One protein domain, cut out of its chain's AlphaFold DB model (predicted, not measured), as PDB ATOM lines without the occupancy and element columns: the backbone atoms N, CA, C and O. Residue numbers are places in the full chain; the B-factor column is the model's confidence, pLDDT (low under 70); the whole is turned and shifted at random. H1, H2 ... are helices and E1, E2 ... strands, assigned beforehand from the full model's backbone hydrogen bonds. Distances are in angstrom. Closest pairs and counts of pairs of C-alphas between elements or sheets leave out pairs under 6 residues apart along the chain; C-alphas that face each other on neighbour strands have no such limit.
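Overview. This is residues 2 to 19, 44 to 73 and 80 to 133 of the 363 residues of the protein "uncharacterized protein LOC107803412 isoform X3" of Nicotiana tabacum (UniProt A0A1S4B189). Two long helices, H1 and H4, lie side by side and run the same way, with the small two-strand sheet of E1 and E2 beside residues 50 to 58 of H1 and the short helix H3 set crosswise near the first residues of both long helices. The body is loosely filled: H2 lies away from the other helices, and residues 67 to 73 stick out. The printed part has 102 residues with four named helices and two named strands, in the order E1 H1 H2 E2 H3 H4; the sheet has the order E1, E2 and is parallel. Its class is mostly helix, though under half of the residues are in named elements. The whole is only just loose, close to compact, with a radius of gyration of the C-alphas of 15.5 A and spans of 50 by 37 by 24 A.

Along the chain. In the sheet, E1 is residues 10 to 12, beginning at C-alpha 10 (279.444, 300.100, 325.407), and measures 6.3 A; E2 is residues 90 to 92 and measures 6.6 A. H1, residues 50 to 67, is 26.3 A long and starts at C-alpha 50 (286.567, 307.816, 335.754). H4, residues 114 to 128, is 21.1 A long and ends at C-alpha 128 (288.568, 291.919, 328.531). H3 is residues 99 to 105, 9.9 A, and H2 is residues 84 to 87, 5.1 A.

Arrangement. E1 and E2 are parallel neighbours, their directions 35 degrees apart. N 11 and O 90 are within hydrogen-bond range at 2.9 A, as are N 92 and O 11 at 3.4 A. The closest C-alphas of E1 and H1 are those of Arg 12 and Ala 54, 7.2 A apart. H1 touches H4 with its residues 51 to 59 alone, at a shallow tilt of 5 degrees, the same way; the closest C-alphas are those of Thr 52 and Asp 120, 5.9 A. H3 is close to H4 but not clearly touching, about perpendicular at 88 degrees, with the C-alphas of Tyr 105 and Lys 116 closest at 6.9 A. H3 is also close to H1 but not clearly touching, about perpendicular at 90 degrees, with the C-alphas of Pro 50 and Leu 101 closest at 7.2 A. H2 is apart from H1, H3 and H4. In H1, H3 and H4 every O i to N i+4 pair is within hydrogen-bond range; H2 is too short for such a pair.

Size, cuts and confidence. The C-alphas farthest apart are those of Leu 71 and Trp 109, 52.6 A. Residues 20 to 43 are not printed, with 24.3 A between C-alphas 19 and 44, and residues 74 to 79 are not printed, with 11.7 A between C-alphas 73 and 80. Of the links printed whole, H2 to E2 is tight, while E2 to H3 and H3 to H4 are short. The mean pLDDT of the printed part is 74.8, and it is under 70 at residues 2 to 9, 15 to 19, 44 to 48, 60, 63 to 73 and 129 to 133.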
ATOM      1  N   GLU A   2     277.739 308.729 310.094       24.75
ATOM      2  CA  GLU A   2     277.240 308.491 311.447       24.75
ATOM      3  C   GLU A   2     277.660 307.081 311.875       24.75
ATOM      4  O   GLU A   2     277.195 306.083 311.325       24.75
ATOM      5  N   PHE A   3     278.591 306.987 312.825       29.47
ATOM      6  CA  PHE A   3     278.880 305.726 313.498       29.47
ATOM      7  C   PHE A   3     277.697 305.403 314.412       29.47
ATOM      8  O   PHE A   3     277.547 305.990 315.482       29.47
ATOM      9  N   ASN A   4     276.851 304.478 313.969       30.66
ATOM     10  CA  ASN A   4     275.754 303.936 314.760       30.66
ATOM     11  C   ASN A   4     276.344 303.283 316.030       30.66
ATOM     12  O   ASN A   4     277.048 302.275 315.957       30.66
ATOM     13  N   SER A   5     276.152 303.922 317.185       38.34
ATOM     14  CA  SER A   5     276.921 303.704 318.421       38.34
ATOM     15  C   SER A   5     276.258 302.753 319.422       38.34
ATOM     16  O   SER A   5     276.498 302.838 320.627       38.34
ATOM     17  N   SER A   6     275.446 301.808 318.962       41.38
ATOM     18  CA  SER A   6     274.756 300.853 319.834       41.38
ATOM     19  C   SER A   6     275.405 299.468 319.799       41.38
ATOM     20  O   SER A   6     274.769 298.470 319.475       41.38
ATOM     21  N   SER A   7     276.684 299.378 320.185       47.19
ATOM     22  CA  SER A   7     277.200 298.084 320.648       47.19
ATOM     23  C   SER A   7     276.558 297.770 322.011       47.19
ATOM     24  O   SER A   7     276.545 298.653 322.877       47.19
ATOM     25  N   PRO A   8     276.045 296.552 322.254       54.94
ATOM     26  CA  PRO A   8     275.433 296.194 323.538       54.94
ATOM     27  C   PRO A   8     276.424 296.234 324.719       54.94
ATOM     28  O   PRO A   8     275.999 296.259 325.871       54.94
ATOM     29  N   ASN A   9     277.734 296.300 324.445       65.44
ATOM     30  CA  ASN A   9     278.816 296.293 325.436       65.44
ATOM     31  C   ASN A   9     279.517 297.658 325.592       65.44
ATOM     32  O   ASN A   9     280.668 297.718 326.034       65.44
ATOM     33  N   THR A  10     278.869 298.762 325.208       77.00
ATOM     34  CA  THR A  10     279.444 300.100 325.407       77.00
ATOM     35  C   THR A  10     279.404 300.476 326.890       77.00
ATOM     36  O   THR A  10     278.334 300.673 327.467       77.00
ATOM     37  N   ILE A  11     280.577 300.618 327.504       78.06
ATOM     38  CA  ILE A  11     280.717 301.028 328.903       78.06
ATOM     39  C   ILE A  11     280.615 302.551 328.965       78.06
ATOM     40  O   ILE A  11     281.432 303.268 328.376       78.06
ATOM     41  N   ARG A  12     279.586 303.041 329.663       78.94
ATOM     42  CA  ARG A  12     279.419 304.468 329.946       78.94
ATOM     43  C   ARG A  12     280.311 304.874 331.106       78.94
ATOM     44  O   ARG A  12     280.387 304.172 332.109       78.94
ATOM     45  N   VAL A  13     280.943 306.027 330.950       75.62
ATOM     46  CA  VAL A  13     281.831 306.617 331.945       75.62
ATOM     47  C   VAL A  13     281.267 307.966 332.346       75.62
ATOM     48  O   VAL A  13     280.846 308.737 331.485       75.62
ATOM     49  N   VAL A  14     281.245 308.219 333.649       75.44
ATOM     50  CA  VAL A  14     280.772 309.462 334.261       75.44
ATOM     51  C   VAL A  14     281.856 310.005 335.179       75.44
ATOM     52  O   VAL A  14     282.651 309.224 335.708       75.44
ATOM     53  N   SER A  15     281.887 311.321 335.371       64.62
ATOM     54  CA  SER A  15     282.759 311.960 336.361       64.62
ATOM     55  C   SER A  15     282.714 311.272 337.733       64.62
ATOM     56  O   SER A  15     281.652 310.908 338.238       64.62
ATOM     57  N   THR A  16     283.881 311.147 338.370       65.38
ATOM     58  CA  THR A  16     284.006 310.675 339.765       65.38
ATOM     59  C   THR A  16     283.883 311.800 340.791       65.38
ATOM     60  O   THR A  16     283.891 311.535 341.991       65.38
ATOM     61  N   PHE A  17     283.810 313.056 340.348       60.31
ATOM     62  CA  PHE A  17     283.565 314.216 341.201       60.31
ATOM     63  C   PHE A  17     282.106 314.657 341.090       60.31
ATOM     64  O   PHE A  17     281.559 314.722 339.987       60.31
ATOM     65  N   ALA A  18     281.505 315.004 342.230       55.50
ATOM     66  CA  ALA A  18     280.217 315.687 342.266       55.50
ATOM     67  C   ALA A  18     280.376 317.127 341.755       55.50
ATOM     68  O   ALA A  18     281.381 317.784 342.053       55.50
ATOM     69  N   SER A  19     279.395 317.623 340.995       47.50
ATOM     70  CA  SER A  19     279.381 319.032 340.606       47.50
ATOM     71  C   SER A  19     279.248 319.906 341.857       47.50
ATOM     72  O   SER A  19     278.352 319.656 342.663       47.50
ATOM     73  N   PRO A  44     290.170 297.832 345.704       47.22
ATOM     74  CA  PRO A  44     291.292 298.276 344.881       47.22
ATOM     75  C   PRO A  44     290.888 299.562 344.130       47.22
ATOM     76  O   PRO A  44     289.835 299.578 343.502       47.22
ATOM     77  N   GLY A  45     291.709 300.620 344.156       49.50
ATOM     78  CA  GLY A  45     291.617 301.654 343.113       49.50
ATOM     79  C   GLY A  45     290.829 302.943 343.375       49.50
ATOM     80  O   GLY A  45     290.348 303.542 342.419       49.50
ATOM     81  N   MET A  46     290.734 303.425 344.617       47.22
ATOM     82  CA  MET A  46     289.946 304.620 344.995       47.22
ATOM     83  C   MET A  46     290.350 305.956 344.313       47.22
ATOM     84  O   MET A  46     289.678 306.960 344.517       47.22
ATOM     85  N   TYR A  47     291.426 305.987 343.513       51.91
ATOM     86  CA  TYR A  47     291.912 307.186 342.806       51.91
ATOM     87  C   TYR A  47     292.202 306.973 341.316       51.91
ATOM     88  O   TYR A  47     292.915 307.779 340.710       51.91
ATOM     89  N   HIS A  48     291.706 305.897 340.711       65.50
ATOM     90  CA  HIS A  48     291.891 305.751 339.275       65.50
ATOM     91  C   HIS A  48     290.872 306.588 338.491       65.50
ATOM     92  O   HIS A  48     289.886 307.084 339.038       65.50
ATOM     93  N   SER A  49     291.191 306.838 337.221       73.56
ATOM     94  CA  SER A  49     290.383 307.654 336.316       73.56
ATOM     95  C   SER A  49     288.890 307.257 336.339       73.56
ATOM     96  O   SER A  49     288.555 306.102 336.618       73.56
ATOM     97  N   PRO A  50     287.974 308.159 335.964       82.06
ATOM     98  CA  PRO A  50     286.567 307.816 335.754       82.06
ATOM     99  C   PRO A  50     286.337 306.521 334.968       82.06
ATOM    100  O   PRO A  50     285.493 305.700 335.333       82.06
ATOM    101  N   VAL A  51     287.135 306.299 333.921       82.94
ATOM    102  CA  VAL A  51     287.055 305.104 333.077       82.94
ATOM    103  C   VAL A  51     287.441 303.850 333.841       82.94
ATOM    104  O   VAL A  51     286.705 302.866 333.831       82.94
ATOM    105  N   THR A  52     288.598 303.855 334.497       77.44
ATOM    106  CA  THR A  52     289.042 302.690 335.268       77.44
ATOM    107  C   THR A  52     288.048 302.328 336.372       77.44
ATOM    108  O   THR A  52     287.814 301.140 336.578       77.44
ATOM    109  N   ASN A  53     287.400 303.309 337.013       77.94
ATOM    110  CA  ASN A  53     286.337 303.062 337.986       77.94
ATOM    111  C   ASN A  53     285.131 302.356 337.339       77.94
ATOM    112  O   ASN A  53     284.716 301.287 337.785       77.94
ATOM    113  N   ALA A  54     284.631 302.876 336.214       81.31
ATOM    114  CA  ALA A  54     283.537 302.244 335.471       81.31
ATOM    115  C   ALA A  54     283.893 300.822 334.988       81.31
ATOM    116  O   ALA A  54     283.069 299.900 335.017       81.31
ATOM    117  N   LEU A  55     285.144 300.608 334.571       80.44
ATOM    118  CA  LEU A  55     285.656 299.290 334.199       80.44
ATOM    119  C   LEU A  55     285.699 298.341 335.400       80.44
ATOM    120  O   LEU A  55     285.351 297.170 335.258       80.44
ATOM    121  N   TRP A  56     286.077 298.827 336.578       72.75
ATOM    122  CA  TRP A  56     286.064 298.059 337.824       72.75
ATOM    123  C   TRP A  56     284.660 297.619 338.242       72.75
ATOM    124  O   TRP A  56     284.455 296.447 338.577       72.75
ATOM    125  N   GLU A  57     283.675 298.509 338.160       74.25
ATOM    126  CA  GLU A  57     282.270 298.153 338.388       74.25
ATOM    127  C   GLU A  57     281.790 297.105 337.381       74.25
ATOM    128  O   GLU A  57     281.130 296.129 337.744       74.25
ATOM    129  N   THR A  58     282.174 297.263 336.112       77.06
ATOM    130  CA  THR A  58     281.847 296.303 335.052       77.06
ATOM    131  C   THR A  58     282.443 294.926 335.348       77.06
ATOM    132  O   THR A  58     281.737 293.923 335.251       77.06
ATOM    133  N   ARG A  59     283.710 294.855 335.778       73.56
ATOM    134  CA  ARG A  59     284.356 293.597 336.197       73.56
ATOM    135  C   ARG A  59     283.625 292.943 337.363       73.56
ATOM    136  O   ARG A  59     283.444 291.731 337.342       73.56
ATOM    137  N   SER A  60     283.196 293.732 338.347       69.06
ATOM    138  CA  SER A  60     282.469 293.228 339.518       69.06
ATOM    139  C   SER A  60     281.146 292.580 339.103       69.06
ATOM    140  O   SER A  60     280.886 291.437 339.465       69.06
ATOM    141  N   LYS A  61     280.380 293.239 338.222       72.44
ATOM    142  CA  LYS A  61     279.137 292.689 337.648       72.44
ATOM    143  C   LYS A  61     279.376 291.422 336.823       72.44
ATOM    144  O   LYS A  61     278.574 290.493 336.869       72.44
ATOM    145  N   ILE A  62     280.468 291.369 336.050       70.69
ATOM    146  CA  ILE A  62     280.857 290.162 335.302       70.69
ATOM    147  C   ILE A  62     281.171 289.020 336.272       70.69
ATOM    148  O   ILE A  62     280.731 287.898 336.048       70.69
ATOM    149  N   PHE A  63     281.912 289.299 337.344       67.75
ATOM    150  CA  PHE A  63     282.290 288.300 338.337       67.75
ATOM    151  C   PHE A  63     281.075 287.750 339.097       67.75
ATOM    152  O   PHE A  63     280.960 286.536 339.235       67.75
ATOM    153  N   GLU A  64     280.134 288.606 339.506       69.12
ATOM    154  CA  GLU A  64     278.865 288.188 340.123       69.12
ATOM    155  C   GLU A  64     278.064 287.253 339.201       69.12
ATOM    156  O   GLU A  64     277.643 286.183 339.632       69.12
ATOM    157  N   ARG A  65     277.952 287.575 337.903       69.00
ATOM    158  CA  ARG A  65     277.294 286.696 336.911       69.00
ATOM    159  C   ARG A  65     277.999 285.356 336.697       69.00
ATOM    160  O   ARG A  65     277.369 284.417 336.226       69.00
ATOM    161  N   LEU A  66     279.306 285.279 336.944       66.88
ATOM    162  CA  LEU A  66     280.053 284.022 336.846       66.88
ATOM    163  C   LEU A  66     279.879 283.148 338.091       66.88
ATOM    164  O   LEU A  66     280.001 281.932 337.979       66.88
ATOM    165  N   LEU A  67     279.631 283.753 339.256       67.88
ATOM    166  CA  LEU A  67     279.327 283.027 340.490       67.88
ATOM    167  C   LEU A  67     277.900 282.468 340.470       67.88
ATOM    168  O   LEU A  67     277.721 281.310 340.836       67.88
ATOM    169  N   ASP A  68     276.940 283.251 339.970       66.50
ATOM    170  CA  ASP A  68     275.537 282.857 339.802       66.50
ATOM    171  C   ASP A  68     275.125 282.944 338.318       66.50
ATOM    172  O   ASP A  68     274.535 283.941 337.879       66.50
ATOM    173  N   PRO A  69     275.466 281.929 337.500       62.97
ATOM    174  CA  PRO A  69     275.089 281.915 336.097       62.97
ATOM    175  C   PRO A  69     273.559 281.830 335.941       62.97
ATOM    176  O   PRO A  69     272.903 281.089 336.678       62.97
ATOM    177  N   PRO A  70     272.967 282.545 334.964       65.56
ATOM    178  CA  PRO A  70     271.571 282.344 334.588       65.56
ATOM    179  C   PRO A  70     271.296 280.867 334.280       65.56
ATOM    180  O   PRO A  70     272.141 280.208 333.678       65.56
ATOM    181  N   LEU A  71     270.108 280.365 334.637       63.09
ATOM    182  CA  LEU A  71     269.715 278.960 334.428       63.09
ATOM    183  C   LEU A  71     269.864 278.495 332.966       63.09
ATOM    184  O   LEU A  71     270.155 277.326 332.726       63.09
ATOM    185  N   ASP A  72     269.728 279.419 332.012       66.75
ATOM    186  CA  ASP A  72     269.810 279.160 330.569       66.75
ATOM    187  C   ASP A  72     271.216 279.402 329.978       66.75
ATOM    188  O   ASP A  72     271.399 279.384 328.758       66.75
ATOM    189  N   ALA A  73     272.222 279.689 330.810       59.84
ATOM    190  CA  ALA A  73     273.571 279.952 330.326       59.84
ATOM    191  C   ALA A  73     274.248 278.648 329.859       59.84
ATOM    192  O   ALA A  73     274.240 277.654 330.590       59.84
ATOM    193  N   LEU A  80     282.465 278.647 322.897       77.31
ATOM    194  CA  LEU A  80     281.653 279.265 321.859       77.31
ATOM    195  C   LEU A  80     282.533 280.078 320.905       77.31
ATOM    196  O   LEU A  80     283.372 280.874 321.342       77.31
ATOM    197  N   LYS A  81     282.320 279.904 319.600       81.19
ATOM    198  CA  LYS A  81     282.828 280.836 318.588       81.19
ATOM    199  C   LYS A  81     282.085 282.162 318.736       81.19
ATOM    200  O   LYS A  81     280.884 282.152 318.980       81.19
ATOM    201  N   LYS A  82     282.803 283.277 318.626       82.56
ATOM    202  CA  LYS A  82     282.228 284.627 318.681       82.56
ATOM    203  C   LYS A  82     282.601 285.409 317.438       82.56
ATOM    204  O   LYS A  82     283.732 285.285 316.963       82.56
ATOM    205  N   THR A  83     281.706 286.245 316.946       85.62
ATOM    206  CA  THR A  83     282.072 287.225 315.916       85.62
ATOM    207  C   THR A  83     282.887 288.364 316.553       85.62
ATOM    208  O   THR A  83     282.792 288.602 317.768       85.62
ATOM    209  N   PRO A  84     283.718 289.099 315.788       85.12
ATOM    210  CA  PRO A  84     284.402 290.278 316.309       85.12
ATOM    211  C   PRO A  84     283.434 291.289 316.936       85.12
ATOM    212  O   PRO A  84     283.728 291.809 318.015       85.12
ATOM    213  N   ALA A  85     282.255 291.489 316.335       85.06
ATOM    214  CA  ALA A  85     281.206 292.370 316.848       85.06
ATOM    215  C   ALA A  85     280.708 291.957 318.246       85.06
ATOM    216  O   ALA A  85     280.607 292.805 319.133       85.06
ATOM    217  N   GLU A  86     280.476 290.663 318.481       81.19
ATOM    218  CA  GLU A  86     280.054 290.125 319.786       81.19
ATOM    219  C   GLU A  86     281.151 290.205 320.856       81.19
ATOM    220  O   GLU A  86     280.869 290.274 322.056       81.19
ATOM    221  N   SER A  87     282.419 290.157 320.438       81.25
ATOM    222  CA  SER A  87     283.575 290.247 321.337       81.25
ATOM    223  C   SER A  87     283.980 291.685 321.674       81.25
ATOM    224  O   SER A  87     284.731 291.917 322.626       81.25
ATOM    225  N   ARG A  88     283.495 292.659 320.895       83.88
ATOM    226  CA  ARG A  88     283.893 294.057 321.008       83.88
ATOM    227  C   ARG A  88     283.454 294.624 322.353       83.88
ATOM    228  O   ARG A  88     282.296 294.535 322.749       83.88
ATOM    229  N   THR A  89     284.403 295.262 323.026       83.50
ATOM    230  CA  THR A  89     284.146 296.130 324.177       83.50
ATOM    231  C   THR A  89     284.585 297.533 323.790       83.50
ATOM    232  O   THR A  89     285.590 297.710 323.098       83.50
ATOM    233  N   SER A  90     283.810 298.545 324.152       87.06
ATOM    234  CA  SER A  90     284.120 299.932 323.808       87.06
ATOM    235  C   SER A  90     283.783 300.842 324.975       87.06
ATOM    236  O   SER A  90     282.850 300.582 325.731       87.06
ATOM    237  N   ILE A  91     284.573 301.898 325.121       87.75
ATOM    238  CA  ILE A  91     284.404 302.914 326.154       87.75
ATOM    239  C   ILE A  91     284.074 304.212 325.440       87.75
ATOM    240  O   ILE A  91     284.762 304.583 324.487       87.75
ATOM    241  N   LEU A  92     283.013 304.879 325.883       89.69
ATOM    242  CA  LEU A  92     282.611 306.163 325.329       89.69
ATOM    243  C   LEU A  92     283.017 307.290 326.281       89.69
ATOM    244  O   LEU A  92     282.506 307.382 327.395       89.69
ATOM    245  N   TYR A  93     283.894 308.167 325.802       90.62
ATOM    246  CA  TYR A  93     284.293 309.389 326.495       90.62
ATOM    247  C   TYR A  93     283.365 310.529 326.074       90.62
ATOM    248  O   TYR A  93     283.472 311.052 324.965       90.62
ATOM    249  N   ASN A  94     282.434 310.923 326.938       90.25
ATOM    250  CA  ASN A  94     281.397 311.893 326.587       90.25
ATOM    251  C   ASN A  94     281.831 313.357 326.824       90.25
ATOM    252  O   ASN A  94     281.116 314.139 327.447       90.25
ATOM    253  N   PHE A  95     283.017 313.736 326.335       90.81
ATOM    254  CA  PHE A  95     283.650 315.036 326.613       90.81
ATOM    255  C   PHE A  95     282.864 316.263 326.115       90.81
ATOM    256  O   PHE A  95     283.113 317.387 326.558       90.81
ATOM    257  N   SER A  96     281.945 316.081 325.163       90.25
ATOM    258  CA  SER A  96     281.110 317.165 324.638       90.25
ATOM    259  C   SER A  96     280.031 317.607 325.627       90.25
ATOM    260  O   SER A  96     279.695 318.787 325.650       90.25
ATOM    261  N   THR A  97     279.514 316.687 326.449       90.69
ATOM    262  CA  THR A  97     278.395 316.960 327.369       90.69
ATOM    263  C   THR A  97     278.779 316.846 328.845       90.69
ATOM    264  O   THR A  97     278.246 317.601 329.653       90.69
ATOM    265  N   ASP A  98     279.740 315.990 329.210       85.69
ATOM    266  CA  ASP A  98     280.268 315.884 330.577       85.69
ATOM    267  C   ASP A  98     281.537 316.740 330.723       85.69
ATOM    268  O   ASP A  98     282.652 316.338 330.369       85.69
ATOM    269  N   TYR A  99     281.353 317.966 331.221       85.56
ATOM    270  CA  TYR A  99     282.437 318.936 331.389       85.56
ATOM    271  C   TYR A  99     283.413 318.553 332.505       85.56
ATOM    272  O   TYR A  99     284.588 318.903 332.409       85.56
ATOM    273  N   ILE A 100     282.955 317.833 333.533       84.56
ATOM    274  CA  ILE A 100     283.811 317.415 334.647       84.56
ATOM    275  C   ILE A 100     284.706 316.270 334.182       84.56
ATOM    276  O   ILE A 100     285.920 316.322 334.379       84.56
ATOM    277  N   LEU A 101     284.135 315.291 333.472       85.31
ATOM    278  CA  LEU A 101     284.909 314.235 332.826       85.31
ATOM    279  C   LEU A 101     285.928 314.835 331.857       85.31
ATOM    280  O   LEU A 101     287.094 314.450 331.887       85.31
ATOM    281  N   ARG A 102     285.527 315.806 331.026       88.88
ATOM    282  CA  ARG A 102     286.467 316.500 330.138       88.88
ATOM    283  C   ARG A 102     287.618 317.128 330.923       88.88
ATOM    284  O   ARG A 102     288.762 316.938 330.532       88.88
ATOM    285  N   GLU A 103     287.341 317.810 332.030       87.75
ATOM    286  CA  GLU A 103     288.375 318.460 332.842       87.75
ATOM    287  C   GLU A 103     289.359 317.455 333.463       87.75
ATOM    288  O   GLU A 103     290.563 317.688 333.474       87.75
ATOM    289  N   GLN A 104     288.891 316.279 333.893       86.88
ATOM    290  CA  GLN A 104     289.770 315.227 334.428       86.88
ATOM    291  C   GLN A 104     290.774 314.680 333.391       86.88
ATOM    292  O   GLN A 104     291.852 314.193 333.764       86.88
ATOM    293  N   TYR A 105     290.422 314.758 332.104       92.50
ATOM    294  CA  TYR A 105     291.211 314.269 330.967       92.50
ATOM    295  C   TYR A 105     291.911 315.371 330.179       92.50
ATOM    296  O   TYR A 105     292.700 315.061 329.286       92.50
ATOM    297  N   ARG A 106     291.652 316.632 330.506       91.81
ATOM    298  CA  ARG A 106     292.262 317.794 329.876       91.81
ATOM    299  C   ARG A 106     293.613 318.093 330.525       91.81
ATOM    300  O   ARG A 106     293.781 317.950 331.735       91.81
ATOM    301  N   ASP A 107     294.592 318.469 329.719       89.62
ATOM    302  CA  ASP A 107     295.886 318.958 330.182       89.62
ATOM    303  C   ASP A 107     295.904 320.503 330.293       89.62
ATOM    304  O   ASP A 107     294.956 321.179 329.870       89.62
ATOM    305  N   PRO A 108     296.968 321.111 330.851       88.38
ATOM    306  CA  PRO A 108     297.060 322.569 330.976       88.38
ATOM    307  C   PRO A 108     296.971 323.344 329.648       88.38
ATOM    308  O   PRO A 108     296.732 324.550 329.668       88.38
ATOM    309  N   TRP A 109     297.140 322.676 328.503       88.69
ATOM    310  CA  TRP A 109     297.125 323.258 327.157       88.69
ATOM    311  C   TRP A 109     295.836 322.967 326.391       88.69
ATOM    312  O   TRP A 109     295.769 323.230 325.193       88.69
ATOM    313  N   ASN A 110     294.790 322.496 327.081       89.19
ATOM    314  CA  ASN A 110     293.506 322.136 326.475       89.19
ATOM    315  C   ASN A 110     293.569 320.945 325.509       89.19
ATOM    316  O   ASN A 110     292.693 320.794 324.660       89.19
ATOM    317  N   GLU A 111     294.571 320.087 325.658       90.38
ATOM    318  CA  GLU A 111     294.665 318.822 324.944       90.38
ATOM    319  C   GLU A 111     294.349 317.648 325.868       90.38
ATOM    320  O   GLU A 111     294.043 317.806 327.052       90.38
ATOM    321  N   VAL A 112     294.357 316.442 325.306       92.38
ATOM    322  CA  VAL A 112     294.052 315.230 326.059       92.38
ATOM    323  C   VAL A 112     295.297 314.738 326.786       92.38
ATOM    324  O   VAL A 112     296.360 314.560 326.194       92.38
ATOM    325  N   ARG A 113     295.146 314.405 328.067       93.75
ATOM    326  CA  ARG A 113     296.168 313.734 328.873       93.75
ATOM    327  C   ARG A 113     296.403 312.316 328.356       93.75
ATOM    328  O   ARG A 113     295.802 311.360 328.844       93.75
ATOM    329  N   ILE A 114     297.311 312.157 327.399       94.75
ATOM    330  CA  ILE A 114     297.613 310.859 326.775       94.75
ATOM    331  C   ILE A 114     297.998 309.795 327.808       94.75
ATOM    332  O   ILE A 114     297.496 308.677 327.739       94.75
ATOM    333  N   GLY A 115     298.794 310.140 328.824       94.00
ATOM    334  CA  GLY A 115     299.128 309.206 329.905       94.00
ATOM    335  C   GLY A 115     297.897 308.613 330.610       94.00
ATOM    336  O   GLY A 115     297.919 307.443 330.990       94.00
ATOM    337  N   LYS A 116     296.797 309.376 330.735       92.31
ATOM    338  CA  LYS A 116     295.522 308.880 331.281       92.31
ATOM    339  C   LYS A 116     294.826 307.918 330.324       92.31
ATOM    340  O   LYS A 116     294.319 306.895 330.765       92.31
ATOM    341  N   LEU A 117     294.862 308.193 329.021       93.38
ATOM    342  CA  LEU A 117     294.346 307.253 328.025       93.38
ATOM    343  C   LEU A 117     295.138 305.940 328.013       93.38
ATOM    344  O   LEU A 117     294.540 304.874 327.905       93.38
ATOM    345  N   LEU A 118     296.467 305.990 328.165       93.12
ATOM    346  CA  LEU A 118     297.298 304.786 328.274       93.12
ATOM    347  C   LEU A 118     296.943 303.963 329.524       93.12
ATOM    348  O   LEU A 118     296.839 302.738 329.436       93.12
ATOM    349  N   GLU A 119     296.703 304.625 330.663       91.94
ATOM    350  CA  GLU A 119     296.195 303.982 331.886       91.94
ATOM    351  C   GLU A 119     294.872 303.244 331.618       91.94
ATOM    352  O   GLU A 119     294.717 302.072 331.971       91.94
ATOM    353  N   ASP A 120     293.944 303.911 330.936       91.56
ATOM    354  CA  ASP A 120     292.616 303.382 330.631       91.56
ATOM    355  C   ASP A 120     292.645 302.232 329.621       91.56
ATOM    356  O   ASP A 120     291.868 301.281 329.745       91.56
ATOM    357  N   LEU A 121     293.548 302.277 328.639       90.38
ATOM    358  CA  LEU A 121     293.717 301.212 327.648       90.38
ATOM    359  C   LEU A 121     294.188 299.905 328.295       90.38
ATOM    360  O   LEU A 121     293.638 298.842 327.988       90.38
ATOM    361  N   ASP A 122     295.136 299.965 329.234       88.56
ATOM    362  CA  ASP A 122     295.539 298.785 330.015       88.56
ATOM    363  C   ASP A 122     294.395 298.278 330.893       88.56
ATOM    364  O   ASP A 122     294.209 297.072 331.073       88.56
ATOM    365  N   ALA A 123     293.573 299.194 331.411       85.25
ATOM    366  CA  ALA A 123     292.447 298.829 332.256       85.25
ATOM    367  C   ALA A 123     291.404 298.097 331.414       85.25
ATOM    368  O   ALA A 123     290.892 297.054 331.821       85.25
ATOM    369  N   LEU A 124     291.114 298.592 330.214       86.62
ATOM    370  CA  LEU A 124     290.203 297.938 329.290       86.62
ATOM    371  C   LEU A 124     290.720 296.549 328.898       86.62
ATOM    372  O   LEU A 124     289.962 295.580 328.972       86.62
ATOM    373  N   ALA A 125     292.008 296.428 328.568       83.44
ATOM    374  CA  ALA A 125     292.637 295.143 328.264       83.44
ATOM    375  C   ALA A 125     292.518 294.160 329.441       83.44
ATOM    376  O   ALA A 125     292.109 293.010 329.258       83.44
ATOM    377  N   GLY A 126     292.780 294.634 330.662       77.69
ATOM    378  CA  GLY A 126     292.590 293.864 331.887       77.69
ATOM    379  C   GLY A 126     291.144 293.412 332.092       77.69
ATOM    380  O   GLY A 126     290.928 292.285 332.519       77.69
ATOM    381  N   THR A 127     290.154 294.246 331.745       76.81
ATOM    382  CA  THR A 127     288.719 293.907 331.819       76.81
ATOM    383  C   THR A 127     288.337 292.821 330.819       76.81
ATOM    384  O   THR A 127     287.635 291.879 331.179       76.81
ATOM    385  N   ILE A 128     288.825 292.917 329.580       75.12
ATOM    386  CA  ILE A 128     288.568 291.919 328.531       75.12
ATOM    387  C   ILE A 128     289.214 290.568 328.889       75.12
ATOM    388  O   ILE A 128     288.632 289.511 328.651       75.12
ATOM    389  N   SER A 129     290.400 290.593 329.501       69.00
ATOM    390  CA  SER A 129     291.148 289.402 329.909       69.00
ATOM    391  C   SER A 129     290.650 288.755 331.210       69.00
ATOM    392  O   SER A 129     291.258 287.772 331.645       69.00
ATOM    393  N   VAL A 130     289.582 289.254 331.851       61.34
ATOM    394  CA  VAL A 130     289.069 288.651 333.094       61.34
ATOM    395  C   VAL A 130     288.484 287.269 332.796       61.34
ATOM    396  O   VAL A 130     287.302 287.097 332.510       61.34
ATOM    397  N   LYS A 131     289.333 286.252 332.922       56.09
ATOM    398  CA  LYS A 131     288.950 284.908 333.339       56.09
ATOM    399  C   LYS A 131     289.682 284.612 334.644       56.09
ATOM    400  O   LYS A 131     290.811 285.055 334.848       56.09
ATOM    401  N   THR A 132     288.980 283.921 335.543       52.28
ATOM    402  CA  THR A 132     289.452 283.389 336.835       52.28
ATOM    403  C   THR A 132     290.933 283.029 336.769       52.28
ATOM    404  O   THR A 132     291.282 282.378 335.797       52.28
ATOM    405  N   GLY A 133     291.760 283.425 337.752       51.44
ATOM    406  CA  GLY A 133     293.244 283.382 337.775       51.44
ATOM    407  C   GLY A 133     293.948 282.029 337.544       51.44
ATOM    408  O   GLY A 133     294.870 281.666 338.266       51.44
TER     409      GLY A 133